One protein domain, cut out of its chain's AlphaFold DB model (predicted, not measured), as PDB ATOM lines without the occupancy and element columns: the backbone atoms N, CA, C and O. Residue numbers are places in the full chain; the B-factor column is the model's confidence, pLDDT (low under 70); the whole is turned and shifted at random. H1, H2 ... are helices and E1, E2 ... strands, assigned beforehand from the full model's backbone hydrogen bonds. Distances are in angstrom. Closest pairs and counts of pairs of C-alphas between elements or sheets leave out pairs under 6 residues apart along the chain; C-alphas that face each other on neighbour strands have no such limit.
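Overview. This is residues 659 to 877 of the 894 residues of an uncharacterized protein of Catenovulum sp. CCB-QB4 (UniProt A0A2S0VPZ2). A strongly twisted sheet of five strands curls round one helix, H3, while the longest helix, H1, packs over strand E3 and the long hairpin of E1 and E2 reaches to one end of the longest axis. H4 and H7 cross beside E4 and E5, H5 stands beside the hairpin, and H8 and H9 make a short helical tail at the other end of that axis. The printed part has 219 residues, with nine named helices and five named strands in the order H1 E1 E2 E3 H2 H3 E4 H4 H5 H6 H7 E5 H8 H9. The sheet is mixed, in the order E1 E2 E3 E4 E5, and the class is mixed, helices and strands. The whole is compact, with a radius of gyration of the C-alphas of 18.2 A, and spans 62 by 48 by 29 A.

Arrangement. E1, residues 687 to 702, E2, residues 704 to 720, and E3, residues 733 to 738, form a meander, each strand the antiparallel neighbour of the one before. The hairpin of E1 and E2 has N 694 and O 714 within hydrogen-bond range at 2.7 A; E1 bends by 82 degrees at residue 690 and E2 by 102 degrees at residue 717. In the hairpin of E2 and E3, N 735 and O 718 are 2.8 A apart. E4, residues 794 to 800, is parallel to E3, with N 736 and O 796 at 2.9 A; E5, residues 858 to 861, is parallel to E4, with N 859 and O 797 at 2.8 A. H1, residues 659 to 680, makes two layers with the sheet, lying over E3 at a height of 6.9 A; on the local plane it runs slantwise to E3 at 33 degrees, only just. The closest C-alphas of H1 and E3 are those of Gln 666 and Leu 737, 6.3 A apart. The sheet curls round H3, residues 765 to 776; its Gly 775 and Ile 696 of E1 have C-alphas 6.3 A apart, the closest of that pair. E3, H2 and H3, and E4 form a strand-helix-strand unit, two parallel strands with helices between, with a right-handed crossover; H2 is residues 746 to 752 and is not on the sheet. H4, residues 812 to 822, only grazes the sheet and touches H3, which touches it with residues 766 to 770 alone; the closest C-alphas of H3 and H4 are those of His 766 and Val 822, 5.6 A apart. H4 also touches H7, residues 851 to 857, about perpendicular at 73 degrees, only just; the closest C-alphas are those of Ala 819 and Arg 855, 5.0 A. H7 is on the same face of the sheet as H3, over none of the strands. H5, residues 832 to 835, is only just at the sheet's level, at 3.7 A; H6, residues 844 to 848, is not on the sheet. E4, H4 H5 H6 H7 and E5 form a second strand-helix-strand unit. H8, residues 863 to 868, is close to H1 but not clearly touching, at the C-alphas of Val 863 and Ala 668, 7.2 A; H9, residues 872 to 875, is close to H8 but not clearly touching, at 7.4 A between the C-alphas of Leu 875 and Leu 867. Every O i to N i+4 pair is within range in H1, H2, H3, H6 and H8, but 6 of 7 in H4 and 2 of 3 in H7; H5 and H9 are too short for such a pair.

Along the chain. H1 begins at C-alpha 659 (148.369, 142.078, 171.157) and is 31.5 A long. E1 is 39.4 A, E2 33.4 A, E4 19.9 A, H3 16.7 A, E3 16.6 A and H4 15.2 A long. E2 begins at C-alpha 704 (107.444, 139.265, 179.539), and H9 ends at C-alpha 875 (159.164, 131.494, 190.772).

Size, cuts and confidence. The two C-alphas farthest apart are those of Arg 703 and Ala 877, at 62.0 A, and the printed part has no cut. The long links are E2 to E3, H2 to H3, H3 to E4 and E4 to H4. The mean pLDDT of the printed part is 86.3; it is under 70 at residue 659, residues 724 to 730, residue 761 and residues 778 to 789.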
ATOM      1  N   ARG A 659     148.965 143.326 170.636       58.12
ATOM      2  CA  ARG A 659     148.369 142.078 171.157       58.12
ATOM      3  C   ARG A 659     149.363 141.208 171.939       58.12
ATOM      4  O   ARG A 659     148.975 140.621 172.942       58.12
ATOM      5  N   GLU A 660     150.649 141.217 171.567       72.81
ATOM      6  CA  GLU A 660     151.708 140.424 172.226       72.81
ATOM      7  C   GLU A 660     151.803 140.736 173.738       72.81
ATOM      8  O   GLU A 660     151.843 139.836 174.572       72.81
ATOM      9  N   SER A 661     151.738 142.019 174.126       79.19
ATOM     10  CA  SER A 661     151.781 142.427 175.545       79.19
ATOM     11  C   SER A 661     150.556 141.989 176.358       79.19
ATOM     12  O   SER A 661     150.674 141.787 177.564       79.19
ATOM     13  N   GLY A 662     149.388 141.866 175.719       87.38
ATOM     14  CA  GLY A 662     148.163 141.378 176.360       87.38
ATOM     15  C   GLY A 662     148.276 139.901 176.717       87.38
ATOM     16  O   GLY A 662     148.092 139.538 177.875       87.38
ATOM     17  N   TYR A 663     148.696 139.075 175.756       90.50
ATOM     18  CA  TYR A 663     148.902 137.643 175.983       90.50
ATOM     19  C   TYR A 663     150.024 137.363 176.987       90.50
ATOM     20  O   TYR A 663     149.888 136.476 177.823       90.50
ATOM     21  N   LEU A 664     151.099 138.158 176.990       89.88
ATOM     22  CA  LEU A 664     152.129 138.066 178.029       89.88
ATOM     23  C   LEU A 664     151.570 138.346 179.430       89.88
ATOM     24  O   LEU A 664     151.896 137.632 180.377       89.88
ATOM     25  N   PHE A 665     150.711 139.358 179.573       94.62
ATOM     26  CA  PHE A 665     150.049 139.631 180.846       94.62
ATOM     27  C   PHE A 665     149.079 138.509 181.243       94.62
ATOM     28  O   PHE A 665     149.003 138.163 182.418       94.62
ATOM     29  N   GLN A 666     148.400 137.885 180.278       96.19
ATOM     30  CA  GLN A 666     147.568 136.709 180.530       96.19
ATOM     31  C   GLN A 666     148.362 135.510 181.027       96.19
ATOM     32  O   GLN A 666     147.960 134.885 182.003       96.19
ATOM     33  N   ILE A 667     149.520 135.238 180.430       96.69
ATOM     34  CA  ILE A 667     150.447 134.204 180.901       96.69
ATOM     35  C   ILE A 667     150.895 134.502 182.345       96.69
ATOM     36  O   ILE A 667     150.897 133.609 183.190       96.69
ATOM     37  N   ALA A 668     151.207 135.763 182.663       97.00
ATOM     38  CA  ALA A 668     151.571 136.169 184.023       97.00
ATOM     39  C   ALA A 668     150.427 135.977 185.029       97.00
ATOM     40  O   ALA A 668     150.632 135.428 186.110       97.00
ATOM     41  N   MET A 669     149.210 136.380 184.666       98.06
ATOM     42  CA  MET A 669     148.029 136.223 185.516       98.06
ATOM     43  C   MET A 669     147.609 134.763 185.678       98.06
ATOM     44  O   MET A 669     147.136 134.395 186.751       98.06
ATOM     45  N   LEU A 670     147.813 133.924 184.659       98.25
ATOM     46  CA  LEU A 670     147.628 132.480 184.762       98.25
ATOM     47  C   LEU A 670     148.559 131.899 185.828       98.25
ATOM     48  O   LEU A 670     148.088 131.200 186.719       98.25
ATOM     49  N   ALA A 671     149.848 132.251 185.792       97.81
ATOM     50  CA  ALA A 671     150.793 131.833 186.823       97.81
ATOM     51  C   ALA A 671     150.407 132.366 188.210       97.81
ATOM     52  O   ALA A 671     150.437 131.611 189.175       97.81
ATOM     53  N   ALA A 672     149.975 133.626 188.312       97.81
ATOM     54  CA  ALA A 672     149.537 134.213 189.577       97.81
ATOM     55  C   ALA A 672     148.322 133.501 190.181       97.81
ATOM     56  O   ALA A 672     148.298 133.240 191.382       97.81
ATOM     57  N   ARG A 673     147.321 133.162 189.361       97.00
ATOM     58  CA  ARG A 673     146.109 132.466 189.818       97.00
ATOM     59  C   ARG A 673     146.362 131.006 190.130       97.00
ATOM     60  O   ARG A 673     145.872 130.513 191.137       97.00
ATOM     61  N   HIS A 674     147.166 130.343 189.312       97.00
ATOM     62  CA  HIS A 674     147.553 128.972 189.584       97.00
ATOM     63  C   HIS A 674     148.384 128.866 190.871       97.00
ATOM     64  O   HIS A 674     148.109 128.011 191.707       97.00
ATOM     65  N   LEU A 675     149.332 129.781 191.094       96.31
ATOM     66  CA  LEU A 675     150.106 129.818 192.334       96.31
ATOM     67  C   LEU A 675     149.230 130.116 193.553       96.31
ATOM     68  O   LEU A 675     149.433 129.525 194.607       96.31
ATOM     69  N   GLN A 676     148.242 131.006 193.418       94.62
ATOM     70  CA  GLN A 676     147.274 131.253 194.487       94.62
ATOM     71  C   GLN A 676     146.566 129.954 194.895       94.62
ATOM     72  O   GLN A 676     146.451 129.698 196.087       94.62
ATOM     73  N   TYR A 677     146.158 129.128 193.927       94.00
ATOM     74  CA  TYR A 677     145.554 127.819 194.180       94.00
ATOM     75  C   TYR A 677     146.526 126.825 194.832       94.00
ATOM     76  O   TYR A 677     146.142 126.122 195.764       94.00
ATOM     77  N   GLU A 678     147.789 126.782 194.395       93.31
ATOM     78  CA  GLU A 678     148.826 125.960 195.042       93.31
ATOM     79  C   GLU A 678     149.022 126.338 196.520       93.31
ATOM     80  O   GLU A 678     149.152 125.458 197.369       93.31
ATOM     81  N   ILE A 679     149.006 127.639 196.833       92.50
ATOM     82  CA  ILE A 679     149.210 128.160 198.193       92.50
ATOM     83  C   ILE A 679     147.959 127.983 199.058       92.50
ATOM     84  O   ILE A 679     148.072 127.593 200.220       92.50
ATOM     85  N   SER A 680     146.775 128.304 198.530       91.44
ATOM     86  CA  SER A 680     145.532 128.254 199.304       91.44
ATOM     87  C   SER A 680     145.014 126.826 199.472       91.44
ATOM     88  O   SER A 680     144.385 126.517 200.480       91.44
ATOM     89  N   GLY A 681     145.248 125.961 198.479       88.19
ATOM     90  CA  GLY A 681     144.654 124.628 198.390       88.19
ATOM     91  C   GLY A 681     143.134 124.638 198.193       88.19
ATOM     92  O   GLY A 681     142.517 123.573 198.194       88.19
ATOM     93  N   LEU A 682     142.526 125.816 198.028       88.81
ATOM     94  CA  LEU A 682     141.081 125.994 197.948       88.81
ATOM     95  C   LEU A 682     140.582 125.663 196.535       88.81
ATOM     96  O   LEU A 682     141.017 126.312 195.578       88.81
ATOM     97  N   PRO A 683     139.665 124.694 196.351       86.75
ATOM     98  CA  PRO A 683     139.202 124.307 195.020       86.75
ATOM     99  C   PRO A 683     138.588 125.456 194.210       86.75
ATOM    100  O   PRO A 683     138.664 125.423 192.984       86.75
ATOM    101  N   GLU A 684     138.023 126.477 194.862       86.88
ATOM    102  CA  GLU A 684     137.469 127.665 194.202       86.88
ATOM    103  C   GLU A 684     138.511 128.542 193.486       86.88
ATOM    104  O   GLU A 684     138.165 129.221 192.514       86.88
ATOM    105  N   ASP A 685     139.775 128.508 193.924       89.81
ATOM    106  CA  ASP A 685     140.886 129.254 193.313       89.81
ATOM    107  C   ASP A 685     141.465 128.529 192.088       89.81
ATOM    108  O   ASP A 685     142.246 129.110 191.325       89.81
ATOM    109  N   ARG A 686     141.087 127.261 191.873       91.75
ATOM    110  CA  ARG A 686     141.599 126.437 190.778       91.75
ATOM    111  C   ARG A 686     141.275 127.068 189.428       91.75
ATOM    112  O   ARG A 686     140.121 127.374 189.126       91.75
ATOM    113  N   VAL A 687     142.294 127.186 188.579       94.50
ATOM    114  CA  VAL A 687     142.129 127.603 187.182       94.50
ATOM    115  C   VAL A 687     141.636 126.416 186.359       94.50
ATOM    116  O   VAL A 687     142.352 125.432 186.209       94.50
ATOM    117  N   VAL A 688     140.426 126.517 185.811       92.62
ATOM    118  CA  VAL A 688     139.752 125.403 185.119       92.62
ATOM    119  C   VAL A 688     139.788 125.524 183.595       92.62
ATOM    120  O   VAL A 688     139.652 124.529 182.887       92.62
ATOM    121  N   ALA A 689     139.969 126.738 183.069       93.00
ATOM    122  CA  ALA A 689     140.129 126.980 181.638       93.00
ATOM    123  C   ALA A 689     140.805 128.332 181.364       93.00
ATOM    124  O   ALA A 689     140.760 129.245 182.192       93.00
ATOM    125  N   ILE A 690     141.373 128.472 180.168       95.62
ATOM    126  CA  ILE A 690     141.848 129.739 179.598       95.62
ATOM    127  C   ILE A 690     141.274 129.903 178.192       95.62
ATOM    128  O   ILE A 690     140.938 128.907 177.555       95.62
ATOM    129  N   GLU A 691     141.153 131.142 177.707       93.19
ATOM    130  CA  GLU A 691     140.645 131.443 176.358       93.19
ATOM    131  C   GLU A 691     139.269 130.797 176.058       93.19
ATOM    132  O   GLU A 691     138.964 130.436 174.917       93.19
ATOM    133  N   ALA A 692     138.428 130.646 177.086       90.44
ATOM    134  CA  ALA A 692     137.254 129.781 177.073       90.44
ATOM    135  C   ALA A 692     136.023 130.480 176.462       90.44
ATOM    136  O   ALA A 692     135.568 131.494 177.002       90.44
ATOM    137  N   PRO A 693     135.427 129.956 175.375       90.62
ATOM    138  CA  PRO A 693     134.176 130.482 174.841       90.62
ATOM    139  C   PRO A 693     132.998 130.150 175.768       90.62
ATOM    140  O   PRO A 693     132.808 129.006 176.181       90.62
ATOM    141  N   ARG A 694     132.182 131.159 176.077       87.81
ATOM    142  CA  ARG A 694     130.979 131.072 176.908       87.81
ATOM    143  C   ARG A 694     129.770 131.622 176.147       87.81
ATOM    144  O   ARG A 694     129.863 132.719 175.587       87.81
ATOM    145  N   PRO A 695     128.651 130.883 176.090       87.31
ATOM    146  CA  PRO A 695     127.435 131.370 175.459       87.31
ATOM    147  C   PRO A 695     126.753 132.416 176.351       87.31
ATOM    148  O   PRO A 695     126.580 132.211 177.548       87.31
ATOM    149  N   ILE A 696     126.344 133.529 175.751       87.19
ATOM    150  CA  ILE A 696     125.576 134.607 176.372       87.19
ATOM    151  C   ILE A 696     124.280 134.772 175.588       87.19
ATOM    152  O   ILE A 696     124.295 135.101 174.400       87.19
ATOM    153  N   LYS A 697     123.150 134.577 176.264       86.31
ATOM    154  CA  LYS A 697     121.825 134.875 175.718       86.31
ATOM    155  C   LYS A 697     121.426 136.294 176.121       86.31
ATOM    156  O   LYS A 697     121.572 136.677 177.279       86.31
ATOM    157  N   LEU A 698     120.933 137.074 175.164       87.31
ATOM    158  CA  LEU A 698     120.340 138.387 175.426       87.31
ATOM    159  C   LEU A 698     118.815 138.305 175.337       87.31
ATOM    160  O   LEU A 698     118.262 137.500 174.585       87.31
ATOM    161  N   PHE A 699     118.147 139.183 176.077       85.62
ATOM    162  CA  PHE A 699     116.698 139.201 176.245       85.62
ATOM    163  C   PHE A 699     116.125 140.580 175.929       85.62
ATOM    164  O   PHE A 699     116.797 141.595 176.109       85.62
ATOM    165  N   LYS A 700     114.858 140.620 175.507       86.69
ATOM    166  CA  LYS A 700     114.055 141.846 175.379       86.69
ATOM    167  C   LYS A 700     112.708 141.695 176.075       86.69
ATOM    168  O   LYS A 700     112.216 140.580 176.221       86.69
ATOM    169  N   TYR A 701     112.096 142.807 176.477       81.06
ATOM    170  CA  TYR A 701     110.749 142.783 177.050       81.06
ATOM    171  C   TYR A 701     109.676 142.947 175.974       81.06
ATOM    172  O   TYR A 701     109.657 143.934 175.244       81.06
ATOM    173  N   ASN A 702     108.730 142.012 175.949       73.00
ATOM    174  CA  ASN A 702     107.453 142.115 175.251       73.00
ATOM    175  C   ASN A 702     106.336 141.636 176.195       73.00
ATOM    176  O   ASN A 702     105.911 140.484 176.134       73.00
ATOM    177  N   ARG A 703     105.935 142.484 177.158       72.06
ATOM    178  CA  ARG A 703     105.109 142.157 178.353       72.06
ATOM    179  C   ARG A 703     105.735 141.132 179.325       72.06
ATOM    180  O   ARG A 703     105.523 141.256 180.527       72.06
ATOM    181  N   ARG A 704     106.533 140.184 178.828       73.88
ATOM    182  CA  ARG A 704     107.444 139.265 179.539       73.88
ATOM    183  C   ARG A 704     108.836 139.340 178.901       73.88
ATOM    184  O   ARG A 704     108.961 139.861 177.789       73.88
ATOM    185  N   ALA A 705     109.883 138.882 179.586       75.38
ATOM    186  CA  ALA A 705     111.194 138.742 178.947       75.38
ATOM    187  C   ALA A 705     111.158 137.594 177.923       75.38
ATOM    188  O   ALA A 705     110.594 136.541 178.193       75.38
ATOM    189  N   ILE A 706     111.733 137.807 176.740       79.12
ATOM    190  CA  ILE A 706     111.889 136.787 175.695       79.12
ATOM    191  C   ILE A 706     113.330 136.811 175.166       79.12
ATOM    192  O   ILE A 706     113.902 137.903 175.035       79.12
ATOM    193  N   PRO A 707     113.945 135.648 174.880       80.88
ATOM    194  CA  PRO A 707     115.279 135.601 174.290       80.88
ATOM    195  C   PRO A 707     115.259 136.207 172.881       80.88
ATOM    196  O   PRO A 707     114.266 136.101 172.161       80.88
ATOM    197  N   LEU A 708     116.366 136.822 172.458       81.00
ATOM    198  CA  LEU A 708     116.507 137.340 171.089       81.00
ATOM    199  C   LEU A 708     116.613 136.239 170.017       81.00
ATOM    200  O   LEU A 708     116.618 136.556 168.833       81.00
ATOM    201  N   GLY A 709     116.726 134.967 170.412       72.56
ATOM    202  CA  GLY A 709     116.971 133.829 169.514       72.56
ATOM    203  C   GLY A 709     118.443 133.669 169.109       72.56
ATOM    204  O   GLY A 709     118.886 132.558 168.840       72.56
ATOM    205  N   GLU A 710     119.229 134.745 169.150       78.25
ATOM    206  CA  GLU A 710     120.677 134.717 168.932       78.25
ATOM    207  C   GLU A 710     121.442 134.403 170.228       78.25
ATOM    208  O   GLU A 710     121.193 134.997 171.282       78.25
ATOM    209  N   THR A 711     122.417 133.491 170.145       83.62
ATOM    210  CA  THR A 711     123.387 133.238 171.221       83.62
ATOM    211  C   THR A 711     124.715 133.889 170.861       83.62
ATOM    212  O   THR A 711     125.300 133.600 169.820       83.62
ATOM    213  N   PHE A 712     125.206 134.767 171.731       86.88
ATOM    214  CA  PHE A 712     126.478 135.451 171.549       86.88
ATOM    215  C   PHE A 712     127.604 134.665 172.210       86.88
ATOM    216  O   PHE A 712     127.469 134.215 173.342       86.88
ATOM    217  N   THR A 713     128.757 134.571 171.555       88.12
ATOM    218  CA  THR A 713     129.949 133.979 172.171       88.12
ATOM    219  C   THR A 713     130.780 135.052 172.872       88.12
ATOM    220  O   THR A 713     131.180 136.052 172.262       88.12
ATOM    221  N   ARG A 714     131.073 134.830 174.155       90.44
ATOM    222  CA  ARG A 714     132.027 135.590 174.968       90.44
ATOM    223  C   ARG A 714     133.232 134.707 175.268       90.44
ATOM    224  O   ARG A 714     133.113 133.726 175.984       90.44
ATOM    225  N   LYS A 715     134.395 135.041 174.717       91.69
ATOM    226  CA  LYS A 715     135.643 134.322 174.992       91.69
ATOM    227  C   LYS A 715     136.328 134.922 176.214       91.69
ATOM    228  O   LYS A 715     136.722 136.070 176.115       91.69
ATOM    229  N   VAL A 716     136.419 134.195 177.324       93.62
ATOM    230  CA  VAL A 716     136.970 134.665 178.611       93.62
ATOM    231  C   VAL A 716     138.448 134.283 178.735       93.62
ATOM    232  O   VAL A 716     138.796 133.134 178.462       93.62
ATOM    233  N   ASP A 717     139.301 135.206 179.186       96.06
ATOM    234  CA  ASP A 717     140.755 134.988 179.242       96.06
ATOM    235  C   ASP A 717     141.160 133.880 180.229       96.06
ATOM    236  O   ASP A 717     141.931 132.987 179.869       96.06
ATOM    237  N   ILE A 718     140.656 133.920 181.470       97.12
ATOM    238  CA  ILE A 718     140.893 132.893 182.502       97.12
ATOM    239  C   ILE A 718     139.584 132.603 183.243       97.12
ATOM    240  O   ILE A 718     138.850 133.517 183.614       97.12
ATOM    241  N   VAL A 719     139.308 131.327 183.504       94.50
ATOM    242  CA  VAL A 719     138.148 130.874 184.279       94.50
ATOM    243  C   VAL A 719     138.625 130.153 185.537       94.50
ATOM    244  O   VAL A 719     139.406 129.204 185.445       94.50
ATOM    245  N   LEU A 720     138.141 130.590 186.699       93.56
ATOM    246  CA  LEU A 720     138.323 129.895 187.977       93.56
ATOM    247  C   LEU A 720     137.080 129.069 188.311       93.56
ATOM    248  O   LEU A 720     135.976 129.462 187.929       93.56
ATOM    249  N   ALA A 721     137.254 127.977 189.056       89.06
ATOM    250  CA  ALA A 721     136.161 127.086 189.459       89.06
ATOM    251  C   ALA A 721     135.061 127.796 190.273       89.06
ATOM    252  O   ALA A 721     133.889 127.469 190.144       89.06
ATOM    253  N   GLY A 722     135.411 128.794 191.092       82.62
ATOM    254  CA  GLY A 722     134.424 129.475 191.932       82.62
ATOM    255  C   GLY A 722     133.844 128.579 193.035       82.62
ATOM    256  O   GLY A 722     134.347 127.495 193.319       82.62
ATOM    257  N   LYS A 723     132.818 129.069 193.740       73.62
ATOM    258  CA  LYS A 723     132.252 128.368 194.905       73.62
ATOM    259  C   LYS A 723     131.418 127.157 194.460       73.62
ATOM    260  O   LYS A 723     130.618 127.287 193.540       73.62
ATOM    261  N   ASN A 724     131.514 126.063 195.230       60.41
ATOM    262  CA  ASN A 724     130.796 124.780 195.104       60.41
ATOM    263  C   ASN A 724     131.525 123.734 194.229       60.41
ATOM    264  O   ASN A 724     131.506 123.757 193.005       60.41
ATOM    265  N   THR A 725     132.210 122.807 194.897       53.66
ATOM    266  CA  THR A 725     133.442 122.147 194.432       53.66
ATOM    267  C   THR A 725     133.260 120.921 193.529       53.66
ATOM    268  O   THR A 725     134.249 120.266 193.199       53.66
ATOM    269  N   SER A 726     132.035 120.595 193.110       53.00
ATOM    270  CA  SER A 726     131.741 119.355 192.364       53.00
ATOM    271  C   SER A 726     131.485 119.560 190.868       53.00
ATOM    272  O   SER A 726     131.563 118.594 190.113       53.00
ATOM    273  N   VAL A 727     131.179 120.785 190.417       58.75
ATOM    274  CA  VAL A 727     130.811 121.065 189.016       58.75
ATOM    275  C   VAL A 727     131.756 122.112 188.433       58.75
ATOM    276  O   VAL A 727     131.666 123.288 188.740       58.75
ATOM    277  N   VAL A 728     132.682 121.669 187.581       57.56
ATOM    278  CA  VAL A 728     133.773 122.485 187.002       57.56
ATOM    279  C   VAL A 728     133.275 123.501 185.953       57.56
ATOM    280  O   VAL A 728     133.985 124.437 185.580       57.56
ATOM    281  N   ASP A 729     132.050 123.323 185.456       64.38
ATOM    282  CA  ASP A 729     131.493 124.077 184.327       64.38
ATOM    283  C   ASP A 729     130.348 125.035 184.697       64.38
ATOM    284  O   ASP A 729     129.886 125.785 183.836       64.38
ATOM    285  N   THR A 730     129.928 125.078 185.963       68.88
ATOM    286  CA  THR A 730     128.923 126.023 186.475       68.88
ATOM    287  C   THR A 730     129.469 126.745 187.704       68.88
ATOM    288  O   THR A 730     130.421 126.293 188.322       68.88
ATOM    289  N   ASN A 731     128.913 127.909 188.046       75.25
ATOM    290  CA  ASN A 731     129.345 128.723 189.194       75.25
ATOM    291  C   ASN A 731     130.778 129.289 189.158       75.25
ATOM    292  O   ASN A 731     131.284 129.799 190.162       75.25
ATOM    293  N   ASN A 732     131.380 129.323 187.974       88.56
ATOM    294  CA  ASN A 732     132.742 129.796 187.758       88.56
ATOM    295  C   ASN A 732     132.921 131.309 187.973       88.56
ATOM    296  O   ASN A 732     131.972 132.092 187.885       88.56
ATOM    297  N   VAL A 733     134.170 131.734 188.182       92.88
ATOM    298  CA  VAL A 733     134.563 133.152 188.186       92.88
ATOM    299  C   VAL A 733     135.328 133.474 186.908       92.88
ATOM    300  O   VAL A 733     136.299 132.801 186.566       92.88
ATOM    301  N   TRP A 734     134.898 134.508 186.190       94.94
ATOM    302  CA  TRP A 734     135.531 134.940 184.943       94.94
ATOM    303  C   TRP A 734     136.553 136.037 185.195       94.94
ATOM    304  O   TRP A 734     136.245 137.042 185.832       94.94
ATOM    305  N   LEU A 735     137.762 135.878 184.671       97.50
ATOM    306  CA  LEU A 735     138.793 136.902 184.727       97.50
ATOM    307  C   LEU A 735     139.080 137.412 183.316       97.50
ATOM    308  O   LEU A 735     139.387 136.628 182.419       97.50
ATOM    309  N   GLU A 736     139.021 138.726 183.156       96.81
ATOM    310  CA  GLU A 736     139.380 139.444 181.935       96.81
ATOM    311  C   GLU A 736     140.628 140.289 182.178       96.81
ATOM    312  O   GLU A 736     140.766 140.908 183.236       96.81
ATOM    313  N   LEU A 737     141.543 140.351 181.216       96.31
ATOM    314  CA  LEU A 737     142.882 140.875 181.435       96.31
ATOM    315  C   LEU A 737     143.229 141.964 180.424       96.31
ATOM    316  O   LEU A 737     143.355 141.750 179.221       96.31
ATOM    317  N   LYS A 738     143.456 143.179 180.921       93.38
ATOM    318  CA  LYS A 738     143.744 144.353 180.100       93.38
ATOM    319  C   LYS A 738     145.152 144.872 180.373       93.38
ATOM    320  O   LYS A 738     145.414 145.580 181.343       93.38
ATOM    321  N   SER A 739     146.072 144.585 179.458       91.19
ATOM    322  CA  SER A 739     147.368 145.267 179.398       91.19
ATOM    323  C   SER A 739     147.279 146.408 178.385       91.19
ATOM    324  O   SER A 739     147.559 146.236 177.197       91.19
ATOM    325  N   TYR A 740     146.848 147.590 178.825       88.12
ATOM    326  CA  TYR A 740     146.701 148.761 177.956       88.12
ATOM    327  C   TYR A 740     147.626 149.898 178.363       88.12
ATOM    328  O   TYR A 740     147.762 150.224 179.539       88.12
ATOM    329  N   LYS A 741     148.218 150.550 177.356       87.25
ATOM    330  CA  LYS A 741     148.852 151.855 177.534       87.25
ATOM    331  C   LYS A 741     147.764 152.865 177.899       87.25
ATOM    332  O   LYS A 741     146.766 152.983 177.185       87.25
ATOM    333  N   TYR A 742     147.974 153.600 178.984       87.75
ATOM    334  CA  TYR A 742     147.124 154.717 179.358       87.75
ATOM    335  C   TYR A 742     147.172 155.813 178.286       87.75
ATOM    336  O   TYR A 742     148.243 156.189 177.801       87.75
ATOM    337  N   GLN A 743     145.993 156.317 177.926       84.12
ATOM    338  CA  GLN A 743     145.815 157.389 176.955       84.12
ATOM    339  C   GLN A 743     145.392 158.651 177.703       84.12
ATOM    340  O   GLN A 743     144.267 158.734 178.190       84.12
ATOM    341  N   SER A 744     146.294 159.630 177.795       80.38
ATOM    342  CA  SER A 744     145.981 160.944 178.371       80.38
ATOM    343  C   SER A 744     145.069 161.771 177.459       80.38
ATOM    344  O   SER A 744     144.325 162.625 177.936       80.38
ATOM    345  N   ASN A 745     145.091 161.505 176.148       86.00
ATOM    346  CA  ASN A 745     144.169 162.115 175.199       86.00
ATOM    347  C   ASN A 745     142.750 161.568 175.412       86.00
ATOM    348  O   ASN A 745     142.495 160.374 175.232       86.00
ATOM    349  N   LYS A 746     141.822 162.468 175.751       82.50
ATOM    350  CA  LYS A 746     140.421 162.142 176.039       82.50
ATOM    351  C   LYS A 746     139.729 161.429 174.875       82.50
ATOM    352  O   LYS A 746     139.083 160.413 175.101       82.50
ATOM    353  N   THR A 747     139.899 161.897 173.640       84.00
ATOM    354  CA  THR A 747     139.270 161.298 172.452       84.00
ATOM    355  C   THR A 747     139.736 159.857 172.238       84.00
ATOM    356  O   THR A 747     138.926 158.961 171.997       84.00
ATOM    357  N   THR A 748     141.039 159.601 172.378       81.38
ATOM    358  CA  THR A 748     141.598 158.247 172.257       81.38
ATOM    359  C   THR A 748     141.144 157.349 173.407       81.38
ATOM    360  O   THR A 748     140.750 156.208 173.167       81.38
ATOM    361  N   PHE A 749     141.129 157.856 174.642       83.25
ATOM    362  CA  PHE A 749     140.592 157.131 175.794       83.25
ATOM    363  C   PHE A 749     139.126 156.731 175.571       83.25
ATOM    364  O   PHE A 749     138.768 155.563 175.716       83.25
ATOM    365  N   GLU A 750     138.284 157.680 175.161       82.56
ATOM    366  CA  GLU A 750     136.862 157.443 174.897       82.56
ATOM    367  C   GLU A 750     136.645 156.433 173.771       82.56
ATOM    368  O   GLU A 750     135.684 155.669 173.818       82.56
ATOM    369  N   SER A 751     137.548 156.366 172.789       84.25
ATOM    370  CA  SER A 751     137.461 155.375 171.714       84.25
ATOM    371  C   SER A 751     137.605 153.927 172.211       84.25
ATOM    372  O   SER A 751     136.886 153.055 171.728       84.25
ATOM    373  N   TYR A 752     138.457 153.668 173.215       84.38
ATOM    374  CA  TYR A 752     138.666 152.324 173.781       84.38
ATOM    375  C   TYR A 752     137.503 151.846 174.652       84.38
ATOM    376  O   TYR A 752     137.250 150.642 174.740       84.38
ATOM    377  N   TRP A 753     136.803 152.783 175.290       89.00
ATOM    378  CA  TRP A 753     135.720 152.519 176.245       89.00
ATOM    379  C   TRP A 753     134.349 152.947 175.716       89.00
ATOM    380  O   TRP A 753     133.380 153.056 176.472       89.00
ATOM    381  N   LYS A 754     134.268 153.204 174.405       87.38
ATOM    382  CA  LYS A 754     133.064 153.673 173.730       87.38
ATOM    383  C   LYS A 754     131.917 152.708 173.992       87.38
ATOM    384  O   LYS A 754     132.064 151.497 173.848       87.38
ATOM    385  N   GLN A 755     130.755 153.271 174.311       90.81
ATOM    386  CA  GLN A 755     129.530 152.496 174.465       90.81
ATOM    387  C   GLN A 755     129.252 151.669 173.214       90.81
ATOM    388  O   GLN A 755     129.160 152.208 172.103       90.81
ATOM    389  N   TRP A 756     129.063 150.375 173.422       92.38
ATOM    390  CA  TRP A 756     128.668 149.460 172.373       92.38
ATOM    391  C   TRP A 756     127.224 149.729 171.929       92.38
ATOM    392  O   TRP A 756     126.379 150.181 172.707       92.38
ATOM    393  N   ASN A 757     126.943 149.465 170.655       90.75
ATOM    394  CA  ASN A 757     125.598 149.465 170.095       90.75
ATOM    395  C   ASN A 757     125.233 148.018 169.773       90.75
ATOM    396  O   ASN A 757     125.854 147.442 168.884       90.75
ATOM    397  N   ILE A 758     124.239 147.466 170.475       87.69
ATOM    398  CA  ILE A 758     123.851 146.047 170.371       87.69
ATOM    399  C   ILE A 758     123.476 145.671 168.933       87.69
ATOM    400  O   ILE A 758     123.766 144.569 168.488       87.69
ATOM    401  N   ASN A 759     122.930 146.619 168.170       83.94
ATOM    402  CA  ASN A 759     122.522 146.405 166.782       83.94
ATOM    403  C   ASN A 759     123.706 146.391 165.793       83.94
ATOM    404  O   ASN A 759     123.495 146.403 164.583       83.94
ATOM    405  N   LYS A 760     124.952 146.471 166.277       82.06
ATOM    406  CA  LYS A 760     126.172 146.422 165.465       82.06
ATOM    407  C   LYS A 760     127.082 145.303 165.966       82.06
ATOM    408  O   LYS A 760     127.354 145.208 167.162       82.06
ATOM    409  N   SER A 761     127.660 144.539 165.042       68.94
ATOM    410  CA  SER A 761     128.596 143.438 165.326       68.94
ATOM    411  C   SER A 761     129.987 143.884 165.811       68.94
ATOM    412  O   SER A 761     130.906 143.077 165.914       68.94
ATOM    413  N   THR A 762     130.182 145.166 166.133       78.19
ATOM    414  CA  THR A 762     131.498 145.718 166.475       78.19
ATOM    415  C   THR A 762     131.990 145.231 167.840       78.19
ATOM    416  O   THR A 762     131.353 145.501 168.863       78.19
ATOM    417  N   TYR A 763     133.161 144.593 167.863       80.38
ATOM    418  CA  TYR A 763     133.908 144.271 169.079       80.38
ATOM    419  C   TYR A 763     134.280 145.541 169.870       80.38
ATOM    420  O   TYR A 763     134.678 146.549 169.284       80.38
ATOM    421  N   SER A 764     134.143 145.515 171.202       89.06
ATOM    422  CA  SER A 764     134.581 146.602 172.093       89.06
ATOM    423  C   SER A 764     134.688 146.136 173.550       89.06
ATOM    424  O   SER A 764     133.959 145.237 173.964       89.06
ATOM    425  N   ASN A 765     135.512 146.814 174.358       92.31
ATOM    426  CA  ASN A 765     135.623 146.534 175.798       92.31
ATOM    427  C   ASN A 765     134.286 146.713 176.536       92.31
ATOM    428  O   ASN A 765     133.978 145.990 177.476       92.31
ATOM    429  N   HIS A 766     133.467 147.677 176.098       94.00
ATOM    430  CA  HIS A 766     132.141 147.907 176.669       94.00
ATOM    431  C   HIS A 766     131.201 146.714 176.442       94.00
ATOM    432  O   HIS A 766     130.464 146.337 177.351       94.00
ATOM    433  N   ARG A 767     131.276 146.082 175.261       92.88
ATOM    434  CA  ARG A 767     130.527 144.858 174.935       92.88
ATOM    435  C   ARG A 767     130.925 143.697 175.839       92.88
ATOM    436  O   ARG A 767     130.045 143.056 176.398       92.88
ATOM    437  N   GLU A 768     132.222 143.440 175.987       94.06
ATOM    438  CA  GLU A 768     132.722 142.359 176.847       94.06
ATOM    439  C   GLU A 768     132.308 142.563 178.302       94.06
ATOM    440  O   GLU A 768     131.738 141.659 178.902       94.06
ATOM    441  N   PHE A 769     132.491 143.774 178.841       95.62
ATOM    442  CA  PHE A 769     132.103 144.073 180.219       95.62
ATOM    443  C   PHE A 769     130.593 143.912 180.428       95.62
ATOM    444  O   PHE A 769     130.147 143.409 181.456       95.62
ATOM    445  N   PHE A 770     129.780 144.325 179.449       94.31
ATOM    446  CA  PHE A 770     128.337 144.112 179.492       94.31
ATOM    447  C   PHE A 770     127.977 142.619 179.455       94.31
ATOM    448  O   PHE A 770     127.111 142.196 180.211       94.31
ATOM    449  N   PHE A 771     128.648 141.818 178.629       93.50
ATOM    450  CA  PHE A 771     128.440 140.369 178.578       93.50
ATOM    451  C   PHE A 771     128.842 139.663 179.866       93.50
ATOM    452  O   PHE A 771     128.110 138.786 180.310       93.50
ATOM    453  N   ASP A 772     129.932 140.078 180.507       94.69
ATOM    454  CA  ASP A 772     130.337 139.520 181.799       94.69
ATOM    455  C   ASP A 772     129.318 139.856 182.897       94.69
ATOM    456  O   ASP A 772     129.013 139.024 183.752       94.69
ATOM    457  N   ARG A 773     128.709 141.051 182.839       92.81
ATOM    458  CA  ARG A 773     127.573 141.395 183.706       92.81
ATOM    459  C   ARG A 773     126.375 140.497 183.436       92.81
ATOM    460  O   ARG A 773     125.849 139.929 184.381       92.81
ATOM    461  N   VAL A 774     125.954 140.349 182.179       90.50
ATOM    462  CA  VAL A 774     124.824 139.473 181.823       90.50
ATOM    463  C   VAL A 774     125.088 138.041 182.290       90.50
ATOM    464  O   VAL A 774     124.243 137.466 182.963       90.50
ATOM    465  N   GLY A 775     126.281 137.502 182.027       88.06
ATOM    466  CA  GLY A 775     126.651 136.138 182.407       88.06
ATOM    467  C   GLY A 775     126.719 135.888 183.915       88.06
ATOM    468  O   GLY A 775     126.649 134.735 184.325       88.06
ATOM    469  N   THR A 776     126.823 136.941 184.731       87.00
ATOM    470  CA  THR A 776     126.856 136.853 186.204       87.00
ATOM    471  C   THR A 776     125.584 137.319 186.887       87.00
ATOM    472  O   THR A 776     125.515 137.328 188.115       87.00
ATOM    473  N   THR A 777     124.584 137.751 186.120       80.75
ATOM    474  CA  THR A 777     123.333 138.187 186.719       80.75
ATOM    475  C   THR A 777     122.411 136.985 186.852       80.75
ATOM    476  O   THR A 777     121.868 136.508 185.861       80.75
ATOM    477  N   ASP A 778     122.244 136.531 188.090       65.44
ATOM    478  CA  ASP A 778     121.231 135.563 188.500       65.44
ATOM    479  C   ASP A 778     119.862 136.252 188.441       65.44
ATOM    480  O   ASP A 778     119.403 136.893 189.388       65.44
ATOM    481  N   ASN A 779     119.306 136.332 187.234       57.94
ATOM    482  CA  ASN A 779     118.104 137.108 186.982       57.94
ATOM    483  C   ASN A 779     116.860 136.248 187.154       57.94
ATOM    484  O   ASN A 779     116.579 135.383 186.325       57.94
ATOM    485  N   GLU A 780     116.013 136.641 188.101       59.84
ATOM    486  CA  GLU A 780     114.584 136.329 188.089       59.84
ATOM    487  C   GLU A 780     113.893 137.126 186.962       59.84
ATOM    488  O   GLU A 780     113.190 138.121 187.178       59.84
ATOM    489  N   LEU A 781     114.153 136.752 185.705       66.25
ATOM    490  CA  LEU A 781     113.528 137.383 184.545       66.25
ATOM    491  C   LEU A 781     112.007 137.190 184.618       66.25
ATOM    492  O   LEU A 781     111.489 136.094 184.423       66.25
ATOM    493  N   LYS A 782     111.260 138.277 184.857       57.91
ATOM    494  CA  LYS A 782     109.790 138.236 184.914       57.91
ATOM    495  C   LYS A 782     109.187 137.598 183.653       57.91
ATOM    496  O   LYS A 782     109.188 138.206 182.576       57.91
ATOM    497  N   GLY A 783     108.594 136.416 183.829       58.41
ATOM    498  CA  GLY A 783     107.808 135.711 182.816       58.41
ATOM    499  C   GLY A 783     108.580 134.758 181.898       58.41
ATOM    500  O   GLY A 783     108.012 134.387 180.873       58.41
ATOM    501  N   VAL A 784     109.816 134.383 182.239       57.75
ATOM    502  CA  VAL A 784     110.560 133.286 181.590       57.75
ATOM    503  C   VAL A 784     110.459 132.048 182.488       57.75
ATOM    504  O   VAL A 784     110.714 132.163 183.681       57.75
ATOM    505  N   GLU A 785     110.038 130.899 181.943       53.41
ATOM    506  CA  GLU A 785     110.054 129.612 182.675       53.41
ATOM    507  C   GLU A 785     111.470 129.024 182.770       53.41
ATOM    508  O   GLU A 785     111.794 128.348 183.740       53.41
ATOM    509  N   GLU A 786     112.334 129.320 181.792       54.56
ATOM    510  CA  GLU A 786     113.771 129.073 181.889       54.56
ATOM    511  C   GLU A 786     114.409 130.141 182.785       54.56
ATOM    512  O   GLU A 786     114.377 131.335 182.463       54.56
ATOM    513  N   GLU A 787     115.019 129.718 183.894       52.41
ATOM    514  CA  GLU A 787     115.940 130.560 184.655       52.41
ATOM    515  C   GLU A 787     116.915 131.233 183.679       52.41
ATOM    516  O   GLU A 787     117.453 130.603 182.760       52.41
ATOM    517  N   GLY A 788     117.152 132.534 183.850       53.50
ATOM    518  CA  GLY A 788     118.283 133.198 183.215       53.50
ATOM    519  C   GLY A 788     119.554 132.691 183.881       53.50
ATOM    520  O   GLY A 788     120.132 133.423 184.674       53.50
ATOM    521  N   VAL A 789     119.914 131.426 183.622       59.84
ATOM    522  CA  VAL A 789     120.920 130.662 184.365       59.84
ATOM    523  C   VAL A 789     122.224 131.437 184.305       59.84
ATOM    524  O   VAL A 789     122.874 131.481 183.255       59.84
ATOM    525  N   ALA A 790     122.588 132.093 185.405       71.00
ATOM    526  CA  ALA A 790     123.884 132.728 185.529       71.00
ATOM    527  C   ALA A 790     124.952 131.688 185.160       71.00
ATOM    528  O   ALA A 790     125.063 130.627 185.769       71.00
ATOM    529  N   VAL A 791     125.726 131.976 184.118       80.50
ATOM    530  CA  VAL A 791     126.787 131.082 183.630       80.50
ATOM    531  C   VAL A 791     128.109 131.310 184.377       80.50
ATOM    532  O   VAL A 791     129.100 130.617 184.134       80.50
ATOM    533  N   ALA A 792     128.125 132.280 185.293       87.00
ATOM    534  CA  ALA A 792     129.202 132.582 186.221       87.00
ATOM    535  C   ALA A 792     128.652 133.175 187.525       87.00
ATOM    536  O   ALA A 792     127.648 133.876 187.522       87.00
ATOM    537  N   THR A 793     129.349 132.963 188.639       87.94
ATOM    538  CA  THR A 793     129.002 133.585 189.933       87.94
ATOM    539  C   THR A 793     129.572 134.989 190.076       87.94
ATOM    540  O   THR A 793     129.042 135.824 190.809       87.94
ATOM    541  N   ASN A 794     130.696 135.262 189.414       91.75
ATOM    542  CA  ASN A 794     131.377 136.544 189.489       91.75
ATOM    543  C   ASN A 794     132.274 136.759 188.263       91.75
ATOM    544  O   ASN A 794     132.638 135.821 187.556       91.75
ATOM    545  N   PHE A 795     132.662 138.009 188.036       95.19
ATOM    546  CA  PHE A 795     133.667 138.369 187.052       95.19
ATOM    547  C   PHE A 795     134.584 139.466 187.593       95.19
ATOM    548  O   PHE A 795     134.173 140.281 188.425       95.19
ATOM    549  N   GLU A 796     135.823 139.502 187.120       97.19
ATOM    550  CA  GLU A 796     136.837 140.476 187.515       97.19
ATOM    551  C   GLU A 796     137.680 140.881 186.308       97.19
ATOM    552  O   GLU A 796     138.056 140.052 185.491       97.19
ATOM    553  N   TRP A 797     137.995 142.166 186.198       97.81
ATOM    554  CA  TRP A 797     138.837 142.715 185.144       97.81
ATOM    555  C   TRP A 797     140.151 143.181 185.752       97.81
ATOM    556  O   TRP A 797     140.174 144.162 186.495       97.81
ATOM    557  N   TYR A 798     141.247 142.502 185.435       97.56
ATOM    558  CA  TYR A 798     142.579 142.879 185.883       97.56
ATOM    559  C   TYR A 798     143.267 143.776 184.864       97.56
ATOM    560  O   TYR A 798     143.350 143.457 183.683       97.56
ATOM    561  N   PHE A 799     143.801 144.893 185.335       96.38
ATOM    562  CA  PHE A 799     144.567 145.837 184.538       96.38
ATOM    563  C   PHE A 799     146.031 145.723 184.911       96.38
ATOM    564  O   PHE A 799     146.371 145.845 186.089       96.38
ATOM    565  N   GLN A 800     146.898 145.515 183.921       94.31
ATOM    566  CA  GLN A 800     148.328 145.502 184.192       94.31
ATOM    567  C   GLN A 800     148.767 146.894 184.646       94.31
ATOM    568  O   GLN A 800     148.684 147.865 183.886       94.31
ATOM    569  N   ASP A 801     149.270 146.965 185.870       92.56
ATOM    570  CA  ASP A 801     149.997 148.116 186.369       92.56
ATOM    571  C   ASP A 801     151.469 147.969 185.971       92.56
ATOM    572  O   ASP A 801     152.138 147.004 186.343       92.56
ATOM    573  N   PHE A 802     151.936 148.890 185.132       90.00
ATOM    574  CA  PHE A 802     153.302 148.928 184.621       90.00
ATOM    575  C   PHE A 802     153.703 150.373 184.338       90.00
ATOM    576  O   PHE A 802     152.871 151.200 183.946       90.00
ATOM    577  N   LYS A 803     154.996 150.676 184.440       87.19
ATOM    578  CA  LYS A 803     155.542 151.981 184.063       87.19
ATOM    579  C   LYS A 803     156.856 151.800 183.316       87.19
ATOM    580  O   LYS A 803     157.810 151.269 183.850       87.19
ATOM    581  N   ARG A 804     156.908 152.316 182.090       81.06
ATOM    582  CA  ARG A 804     158.112 152.448 181.260       81.06
ATOM    583  C   ARG A 804     158.377 153.931 181.006       81.06
ATOM    584  O   ARG A 804     157.448 154.734 181.084       81.06
ATOM    585  N   ARG A 805     159.604 154.297 180.609       72.12
ATOM    586  CA  ARG A 805     160.033 155.701 180.386       72.12
ATOM    587  C   ARG A 805     158.958 156.617 179.773       72.12
ATOM    588  O   ARG A 805     158.678 157.665 180.337       72.12
ATOM    589  N   ALA A 806     158.346 156.217 178.654       76.62
ATOM    590  CA  ALA A 806     157.368 157.041 177.929       76.62
ATOM    591  C   ALA A 806     155.915 156.528 177.990       76.62
ATOM    592  O   ALA A 806     155.013 157.167 177.446       76.62
ATOM    593  N   ILE A 807     155.664 155.351 178.580       84.50
ATOM    594  CA  ILE A 807     154.336 154.719 178.580       84.50
ATOM    595  C   ILE A 807     154.048 154.068 179.928       84.50
ATOM    596  O   ILE A 807     154.932 153.479 180.535       84.50
ATOM    597  N   ARG A 808     152.798 154.102 180.378       90.00
ATOM    598  CA  ARG A 808     152.371 153.434 181.614       90.00
ATOM    599  C   ARG A 808     150.992 152.811 181.466       90.00
ATOM    600  O   ARG A 808     150.270 153.155 180.529       90.00
ATOM    601  N   GLY A 809     150.654 151.917 182.384       90.75
ATOM    602  CA  GLY A 809     149.318 151.368 182.569       90.75
ATOM    603  C   GLY A 809     148.362 152.350 183.252       90.75
ATOM    604  O   GLY A 809     148.698 153.510 183.526       90.75
ATOM    605  N   TYR A 810     147.149 151.864 183.502       91.62
ATOM    606  CA  TYR A 810     146.099 152.601 184.201       91.62
ATOM    607  C   TYR A 810     146.345 152.538 185.711       91.62
ATOM    608  O   TYR A 810     146.428 151.457 186.288       91.62
ATOM    609  N   SER A 811     146.416 153.697 186.353       89.69
ATOM    610  CA  SER A 811     146.436 153.831 187.810       89.69
ATOM    611  C   SER A 811     145.043 153.623 188.407       89.69
ATOM    612  O   SER A 811     144.025 153.711 187.715       89.69
ATOM    613  N   SER A 812     144.983 153.439 189.728       88.06
ATOM    614  CA  SER A 812     143.723 153.296 190.469       88.06
ATOM    615  C   SER A 812     142.711 154.416 190.171       88.06
ATOM    616  O   SER A 812     141.537 154.125 189.953       88.06
ATOM    617  N   LYS A 813     143.179 155.670 190.078       88.44
ATOM    618  CA  LYS A 813     142.348 156.849 189.779       88.44
ATOM    619  C   LYS A 813     141.769 156.816 188.362       88.44
ATOM    620  O   LYS A 813     140.652 157.255 188.123       88.44
ATOM    621  N   GLU A 814     142.517 156.299 187.393       91.06
ATOM    622  CA  GLU A 814     142.047 156.222 186.004       91.06
ATOM    623  C   GLU A 814     141.055 155.081 185.796       91.06
ATOM    624  O   GLU A 814     140.185 155.173 184.930       91.06
ATOM    625  N   LEU A 815     141.129 154.037 186.626       93.94
ATOM    626  CA  LEU A 815     140.108 152.996 186.665       93.94
ATOM    627  C   LEU A 815     138.758 153.523 187.172       93.94
ATOM    628  O   LEU A 815     137.730 152.980 186.772       93.94
ATOM    629  N   ASP A 816     138.714 154.607 187.955       93.00
ATOM    630  CA  ASP A 816     137.448 155.268 188.312       93.00
ATOM    631  C   ASP A 816     136.764 155.860 187.071       93.00
ATOM    632  O   ASP A 816     135.552 155.715 186.890       93.00
ATOM    633  N   SER A 817     137.546 156.452 186.163       90.88
ATOM    634  CA  SER A 817     137.050 156.931 184.868       90.88
ATOM    635  C   SER A 817     136.585 155.777 183.981       90.88
ATOM    636  O   SER A 817     135.536 155.880 183.349       90.88
ATOM    637  N   VAL A 818     137.321 154.661 183.940       93.38
ATOM    638  CA  VAL A 818     136.885 153.460 183.202       93.38
ATOM    639  C   VAL A 818     135.562 152.937 183.764       93.38
ATOM    640  O   VAL A 818     134.641 152.682 182.988       93.38
ATOM    641  N   ALA A 819     135.425 152.856 185.093       95.25
ATOM    642  CA  ALA A 819     134.205 152.427 185.779       95.25
ATOM    643  C   ALA A 819     132.984 153.269 185.374       95.25
ATOM    644  O   ALA A 819     131.901 152.728 185.141       95.25
ATOM    645  N   GLU A 820     133.165 154.584 185.218       91.75
ATOM    646  CA  GLU A 820     132.112 155.496 184.764       91.75
ATOM    647  C   GLU A 820     131.634 155.193 183.337       91.75
ATOM    648  O   GLU A 820     130.456 155.368 183.021       91.75
ATOM    649  N   TRP A 821     132.518 154.709 182.465       91.12
ATOM    650  CA  TRP A 821     132.163 154.324 181.099       91.12
ATOM    651  C   TRP A 821     131.526 152.940 181.029       91.12
ATOM    652  O   TRP A 821     130.447 152.795 180.445       91.12
ATOM    653  N   VAL A 822     132.147 151.933 181.649       93.31
ATOM    654  CA  VAL A 822     131.697 150.536 181.543       93.31
ATOM    655  C   VAL A 822     130.397 150.255 182.301       93.31
ATOM    656  O   VAL A 822     129.650 149.358 181.915       93.31
ATOM    657  N   ARG A 823     130.043 151.059 183.318       93.00
ATOM    658  CA  ARG A 823     128.746 150.930 184.018       93.00
ATOM    659  C   ARG A 823     127.539 151.303 183.155       93.00
ATOM    660  O   ARG A 823     126.408 150.922 183.475       93.00
ATOM    661  N   LYS A 824     127.740 152.122 182.114       92.88
ATOM    662  CA  LYS A 824     126.642 152.612 181.273       92.88
ATOM    663  C   LYS A 824     126.058 151.445 180.482       92.88
ATOM    664  O   LYS A 824     126.794 150.570 180.041       92.88
ATOM    665  N   LEU A 825     124.750 151.450 180.260       92.94
ATOM    666  CA  LEU A 825     124.127 150.442 179.406       92.94
ATOM    667  C   LEU A 825     124.511 150.651 177.928       92.94
ATOM    668  O   LEU A 825     124.692 151.804 177.512       92.94
ATOM    669  N   PRO A 826     124.614 149.572 177.128       93.00
ATOM    670  CA  PRO A 826     124.768 149.676 175.682       93.00
ATOM    671  C   PRO A 826     123.632 150.466 175.026       93.00
ATOM    672  O   PRO A 826     122.510 150.535 175.537       93.00
ATOM    673  N   LYS A 827     123.908 151.025 173.848       90.94
ATOM    674  CA  LYS A 827     122.883 151.651 173.006       90.94
ATOM    675  C   LYS A 827     122.027 150.557 172.364       90.94
ATOM    676  O   LYS A 827     122.562 149.658 171.721       90.94
ATOM    677  N   SER A 828     120.710 150.653 172.521       86.00
ATOM    678  CA  SER A 828     119.732 149.758 171.889       86.00
ATOM    679  C   SER A 828     118.366 150.441 171.768       86.00
ATOM    680  O   SER A 828     118.076 151.383 172.508       86.00
ATOM    681  N   LYS A 829     117.563 149.984 170.796       71.12
ATOM    682  CA  LYS A 829     116.237 150.524 170.456       71.12
ATOM    683  C   LYS A 829     115.081 149.838 171.204       71.12
ATOM    684  O   LYS A 829     114.041 150.458 171.360       71.12
ATOM    685  N   GLU A 830     115.265 148.610 171.699       75.44
ATOM    686  CA  GLU A 830     114.171 147.747 172.208       75.44
ATOM    687  C   GLU A 830     114.329 147.349 173.686       75.44
ATOM    688  O   GLU A 830     113.827 146.323 174.132       75.44
ATOM    689  N   GLY A 831     115.097 148.108 174.470       82.44
ATOM    690  CA  GLY A 831     115.278 147.820 175.898       82.44
ATOM    691  C   GLY A 831     116.075 146.550 176.231       82.44
ATOM    692  O   GLY A 831     116.218 146.208 177.404       82.44
ATOM    693  N   ILE A 832     116.667 145.902 175.221       88.00
ATOM    694  CA  ILE A 832     117.504 144.693 175.331       88.00
ATOM    695  C   ILE A 832     118.532 144.799 176.467       88.00
ATOM    696  O   ILE A 832     118.754 143.866 177.232       88.00
ATOM    697  N   GLN A 833     119.158 145.967 176.590       89.06
ATOM    698  CA  GLN A 833     120.235 146.249 177.525       89.06
ATOM    699  C   GLN A 833     119.835 146.121 179.001       89.06
ATOM    700  O   GLN A 833     120.656 145.694 179.803       89.06
ATOM    701  N   HIS A 834     118.615 146.522 179.372       87.88
ATOM    702  CA  HIS A 834     118.147 146.428 180.759       87.88
ATOM    703  C   HIS A 834     117.409 145.110 180.997       87.88
ATOM    704  O   HIS A 834     117.615 144.497 182.039       87.88
ATOM    705  N   ALA A 835     116.675 144.615 179.993       86.19
ATOM    706  CA  ALA A 835     116.033 143.303 180.031       86.19
ATOM    707  C   ALA A 835     117.029 142.153 180.229       86.19
ATOM    708  O   ALA A 835     116.801 141.286 181.063       86.19
ATOM    709  N   SER A 836     118.173 142.177 179.537       87.56
ATOM    710  CA  SER A 836     119.221 141.149 179.685       87.56
ATOM    711  C   SER A 836     119.919 141.170 181.052       87.56
ATOM    712  O   SER A 836     120.619 140.226 181.395       87.56
ATOM    713  N   LEU A 837     119.756 142.249 181.822       88.19
ATOM    714  CA  LEU A 837     120.264 142.389 183.190       88.19
ATOM    715  C   LEU A 837     119.139 142.275 184.236       88.19
ATOM    716  O   LEU A 837     119.366 142.623 185.390       88.19
ATOM    717  N   GLY A 838     117.931 141.862 183.826       83.19
ATOM    718  CA  GLY A 838     116.756 141.710 184.693       83.19
ATOM    719  C   GLY A 838     116.268 143.001 185.347       83.19
ATOM    720  O   GLY A 838     115.551 142.970 186.345       83.19
ATOM    721  N   TYR A 839     116.641 144.153 184.795       86.69
ATOM    722  CA  TYR A 839     116.167 145.451 185.255       86.69
ATOM    723  C   TYR A 839     114.886 145.831 184.519       86.69
ATOM    724  O   TYR A 839     114.813 145.715 183.301       86.69
ATOM    725  N   LYS A 840     113.909 146.382 185.238       82.06
ATOM    726  CA  LYS A 840     112.643 146.912 184.719       82.06
ATOM    727  C   LYS A 840     112.857 147.987 183.656       82.06
ATOM    728  O   LYS A 840     112.106 148.043 182.688       82.06
ATOM    729  N   ASP A 841     113.842 148.861 183.854       85.38
ATOM    730  CA  ASP A 841     114.173 149.940 182.927       85.38
ATOM    731  C   ASP A 841     115.644 150.386 183.051       85.38
ATOM    732  O   ASP A 841     116.425 149.907 183.875       85.38
ATOM    733  N   GLY A 842     116.052 151.341 182.212       83.62
ATOM    734  CA  GLY A 842     117.413 151.881 182.243       83.62
ATOM    735  C   GLY A 842     117.745 152.769 183.454       83.62
ATOM    736  O   GLY A 842     118.926 153.048 183.679       83.62
ATOM    737  N   LYS A 843     116.757 153.258 184.222       87.50
ATOM    738  CA  LYS A 843     117.002 154.035 185.452       87.50
ATOM    739  C   LYS A 843     117.470 153.114 186.571       87.50
ATOM    740  O   LYS A 843     118.414 153.476 187.270       87.50
ATOM    741  N   GLU A 844     116.896 151.920 186.666       88.88
ATOM    742  CA  GLU A 844     117.260 150.914 187.666       88.88
ATOM    743  C   GLU A 844     118.737 150.486 187.586       88.88
ATOM    744  O   GLU A 844     119.379 150.287 188.614       88.88
ATOM    745  N   ASN A 845     119.355 150.479 186.397       89.00
ATOM    746  CA  ASN A 845     120.805 150.261 186.283       89.00
ATOM    747  C   ASN A 845     121.623 151.286 187.087       89.00
ATOM    748  O   ASN A 845     122.660 150.942 187.644       89.00
ATOM    749  N   ARG A 846     121.194 152.556 187.131       85.69
ATOM    750  CA  ARG A 846     121.949 153.613 187.825       85.69
ATOM    751  C   ARG A 846     121.900 153.459 189.342       85.69
ATOM    752  O   ARG A 846     122.813 153.949 189.998       85.69
ATOM    753  N   THR A 847     120.862 152.812 189.869       88.44
ATOM    754  CA  THR A 847     120.693 152.567 191.305       88.44
ATOM    755  C   THR A 847     121.281 151.221 191.723       88.44
ATOM    756  O   THR A 847     121.970 151.165 192.734       88.44
ATOM    757  N   LYS A 848     121.074 150.155 190.936       88.94
ATOM    758  CA  LYS A 848     121.537 148.791 191.253       88.94
ATOM    759  C   LYS A 848     122.990 148.498 190.877       88.94
ATOM    760  O   LYS A 848     123.588 147.598 191.454       88.94
ATOM    761  N   PHE A 849     123.564 149.221 189.914       91.94
ATOM    762  CA  PHE A 849     124.957 149.040 189.500       91.94
ATOM    763  C   PHE A 849     125.661 150.392 189.380       91.94
ATOM    764  O   PHE A 849     125.735 151.024 188.319       91.94
ATOM    765  N   THR A 850     126.152 150.868 190.520       94.06
ATOM    766  CA  THR A 850     126.780 152.185 190.631       94.06
ATOM    767  C   THR A 850     128.191 152.192 190.033       94.06
ATOM    768  O   THR A 850     128.773 151.152 189.721       94.06
ATOM    769  N   GLN A 851     128.796 153.380 189.904       94.75
ATOM    770  CA  GLN A 851     130.216 153.491 189.547       94.75
ATOM    771  C   GLN A 851     131.108 152.746 190.551       94.75
ATOM    772  O   GLN A 851     132.073 152.105 190.145       94.75
ATOM    773  N   LYS A 852     130.756 152.765 191.844       95.19
ATOM    774  CA  LYS A 852     131.475 152.029 192.890       95.19
ATOM    775  C   LYS A 852     131.418 150.520 192.644       95.19
ATOM    776  O   LYS A 852     132.427 149.844 192.821       95.19
ATOM    777  N   ASP A 853     130.279 149.996 192.198       94.56
ATOM    778  CA  ASP A 853     130.130 148.566 191.903       94.56
ATOM    779  C   ASP A 853     130.907 148.156 190.654       94.56
ATOM    780  O   ASP A 853     131.619 147.155 190.689       94.56
ATOM    781  N   ALA A 854     130.877 148.976 189.600       95.19
ATOM    782  CA  ALA A 854     131.740 148.785 188.436       95.19
ATOM    783  C   ALA A 854     133.226 148.829 188.828       95.19
ATOM    784  O   ALA A 854     133.996 147.955 188.440       95.19
ATOM    785  N   ARG A 855     133.629 149.796 189.661       96.44
ATOM    786  CA  ARG A 855     135.015 149.971 190.107       96.44
ATOM    787  C   ARG A 855     135.540 148.787 190.917       96.44
ATOM    788  O   ARG A 855     136.712 148.456 190.755       96.44
ATOM    789  N   LYS A 856     134.705 148.122 191.730       96.31
ATOM    790  CA  LYS A 856     135.067 146.880 192.453       96.31
ATOM    791  C   LYS A 856     135.469 145.741 191.508       96.31
ATOM    792  O   LYS A 856     136.241 144.872 191.907       96.31
ATOM    793  N   LYS A 857     134.953 145.739 190.272       97.12
ATOM    794  CA  LYS A 857     135.285 144.742 189.243       97.12
ATOM    795  C   LYS A 857     136.614 145.039 188.549       97.12
ATOM    796  O   LYS A 857     137.210 144.115 188.016       97.12
ATOM    797  N   LEU A 858     137.089 146.287 188.557       97.38
ATOM    798  CA  LEU A 858     138.331 146.699 187.893       97.38
ATOM    799  C   LEU A 858     139.493 146.669 188.895       97.38
ATOM    800  O   LEU A 858     139.545 147.483 189.813       97.38
ATOM    801  N   LYS A 859     140.444 145.755 188.742       95.81
ATOM    802  CA  LYS A 859     141.534 145.549 189.704       95.81
ATOM    803  C   LYS A 859     142.888 145.830 189.052       95.81
ATOM    804  O   LYS A 859     143.187 145.224 188.030       95.81
ATOM    805  N   PRO A 860     143.733 146.718 189.597       94.94
ATOM    806  CA  PRO A 860     145.113 146.806 189.136       94.94
ATOM    807  C   PRO A 860     145.887 145.558 189.581       94.94
ATOM    808  O   PRO A 860     145.649 145.028 190.668       94.94
ATOM    809  N   HIS A 861     146.824 145.095 188.760       95.06
ATOM    810  CA  HIS A 861     147.780 144.058 189.134       95.06
ATOM    811  C   HIS A 861     149.179 144.430 188.662       95.06
ATOM    812  O   HIS A 861     149.432 144.576 187.464       95.06
ATOM    813  N   ASN A 862     150.085 144.553 189.625       93.75
ATOM    814  CA  ASN A 862     151.485 144.849 189.391       93.75
ATOM    815  C   ASN A 862     152.290 143.542 189.457       93.75
ATOM    816  O   ASN A 862     152.502 142.988 190.536       93.75
ATOM    817  N   VAL A 863     152.720 143.045 188.292       93.94
ATOM    818  CA  VAL A 863     153.422 141.751 188.177       93.94
ATOM    819  C   VAL A 863     154.741 141.762 188.954       93.94
ATOM    820  O   VAL A 863     155.078 140.771 189.592       93.94
ATOM    821  N   LYS A 864     155.465 142.889 188.954       93.25
ATOM    822  CA  LYS A 864     156.713 143.054 189.712       93.25
ATOM    823  C   LYS A 864     156.481 142.897 191.214       93.25
ATOM    824  O   LYS A 864     157.175 142.117 191.855       93.25
ATOM    825  N   THR A 865     155.474 143.576 191.758       93.81
ATOM    826  CA  THR A 865     155.133 143.503 193.189       93.81
ATOM    827  C   THR A 865     154.719 142.087 193.587       93.81
ATOM    828  O   THR A 865     155.162 141.579 194.613       93.81
ATOM    829  N   TRP A 866     153.914 141.416 192.758       95.56
ATOM    830  CA  TRP A 866     153.534 140.021 192.992       95.56
ATOM    831  C   TRP A 866     154.743 139.069 192.955       95.56
ATOM    832  O   TRP A 866     154.880 138.228 193.846       95.56
ATOM    833  N   LEU A 867     155.642 139.235 191.976       94.88
ATOM    834  CA  LEU A 867     156.865 138.435 191.840       94.88
ATOM    835  C   LEU A 867     157.837 138.613 193.004       94.88
ATOM    836  O   LEU A 867     158.405 137.625 193.452       94.88
ATOM    837  N   LEU A 868     158.035 139.843 193.483       94.56
ATOM    838  CA  LEU A 868     158.940 140.131 194.601       94.56
ATOM    839  C   LEU A 868     158.327 139.791 195.968       94.56
ATOM    840  O   LEU A 868     159.066 139.566 196.922       94.56
ATOM    841  N   GLY A 869     156.996 139.733 196.056       94.31
ATOM    842  CA  GLY A 869     156.254 139.310 197.240       94.31
ATOM    843  C   GLY A 869     155.915 137.821 197.208       94.31
ATOM    844  O   GLY A 869     156.784 136.961 197.335       94.31
ATOM    845  N   THR A 870     154.627 137.513 197.034       91.31
ATOM    846  CA  THR A 870     154.053 136.161 197.158       91.31
ATOM    847  C   THR A 870     154.752 135.108 196.298       91.31
ATOM    848  O   THR A 870     154.885 133.965 196.725       91.31
ATOM    849  N   ALA A 871     155.206 135.467 195.094       94.31
ATOM    850  CA  ALA A 871     155.788 134.506 194.162       94.31
ATOM    851  C   ALA A 871     157.310 134.331 194.278       94.31
ATOM    852  O   ALA A 871     157.834 133.392 193.671       94.31
ATOM    853  N   LYS A 872     158.032 135.156 195.058       93.62
ATOM    854  CA  LYS A 872     159.510 135.151 195.082       93.62
ATOM    855  C   LYS A 872     160.062 133.770 195.439       93.62
ATOM    856  O   LYS A 872     160.894 133.230 194.712       93.62
ATOM    857  N   GLY A 873     159.533 133.171 196.506       90.50
ATOM    858  CA  GLY A 873     159.971 131.870 197.025       90.50
ATOM    859  C   GLY A 873     159.661 130.666 196.131       90.50
ATOM    860  O   GLY A 873     160.157 129.581 196.413       90.50
ATOM    861  N   VAL A 874     158.878 130.836 195.059       90.19
ATOM    862  CA  VAL A 874     158.514 129.747 194.135       90.19
ATOM    863  C   VAL A 874     159.072 130.004 192.737       90.19
ATOM    864  O   VAL A 874     159.806 129.179 192.198       90.19
ATOM    865  N   LEU A 875     158.778 131.168 192.151       92.12
ATOM    866  CA  LEU A 875     159.164 131.494 190.772       92.12
ATOM    867  C   LEU A 875     160.632 131.926 190.654       92.12
ATOM    868  O   LEU A 875     161.240 131.731 189.604       92.12
ATOM    869  N   LEU A 876     161.207 132.500 191.715       91.50
ATOM    870  CA  LEU A 876     162.567 133.048 191.716       91.50
ATOM    871  C   LEU A 876     163.525 132.305 192.663       91.50
ATOM    872  O   LEU A 876     164.680 132.699 192.775       91.50
ATOM    873  N   ALA A 877     163.098 131.193 193.274       87.00
ATOM    874  CA  ALA A 877     163.862 130.445 194.285       87.00
ATOM    875  C   ALA A 877     165.282 130.026 193.853       87.00
ATOM    876  O   ALA A 877     166.166 129.848 194.685       87.00
TER     877      ALA A 877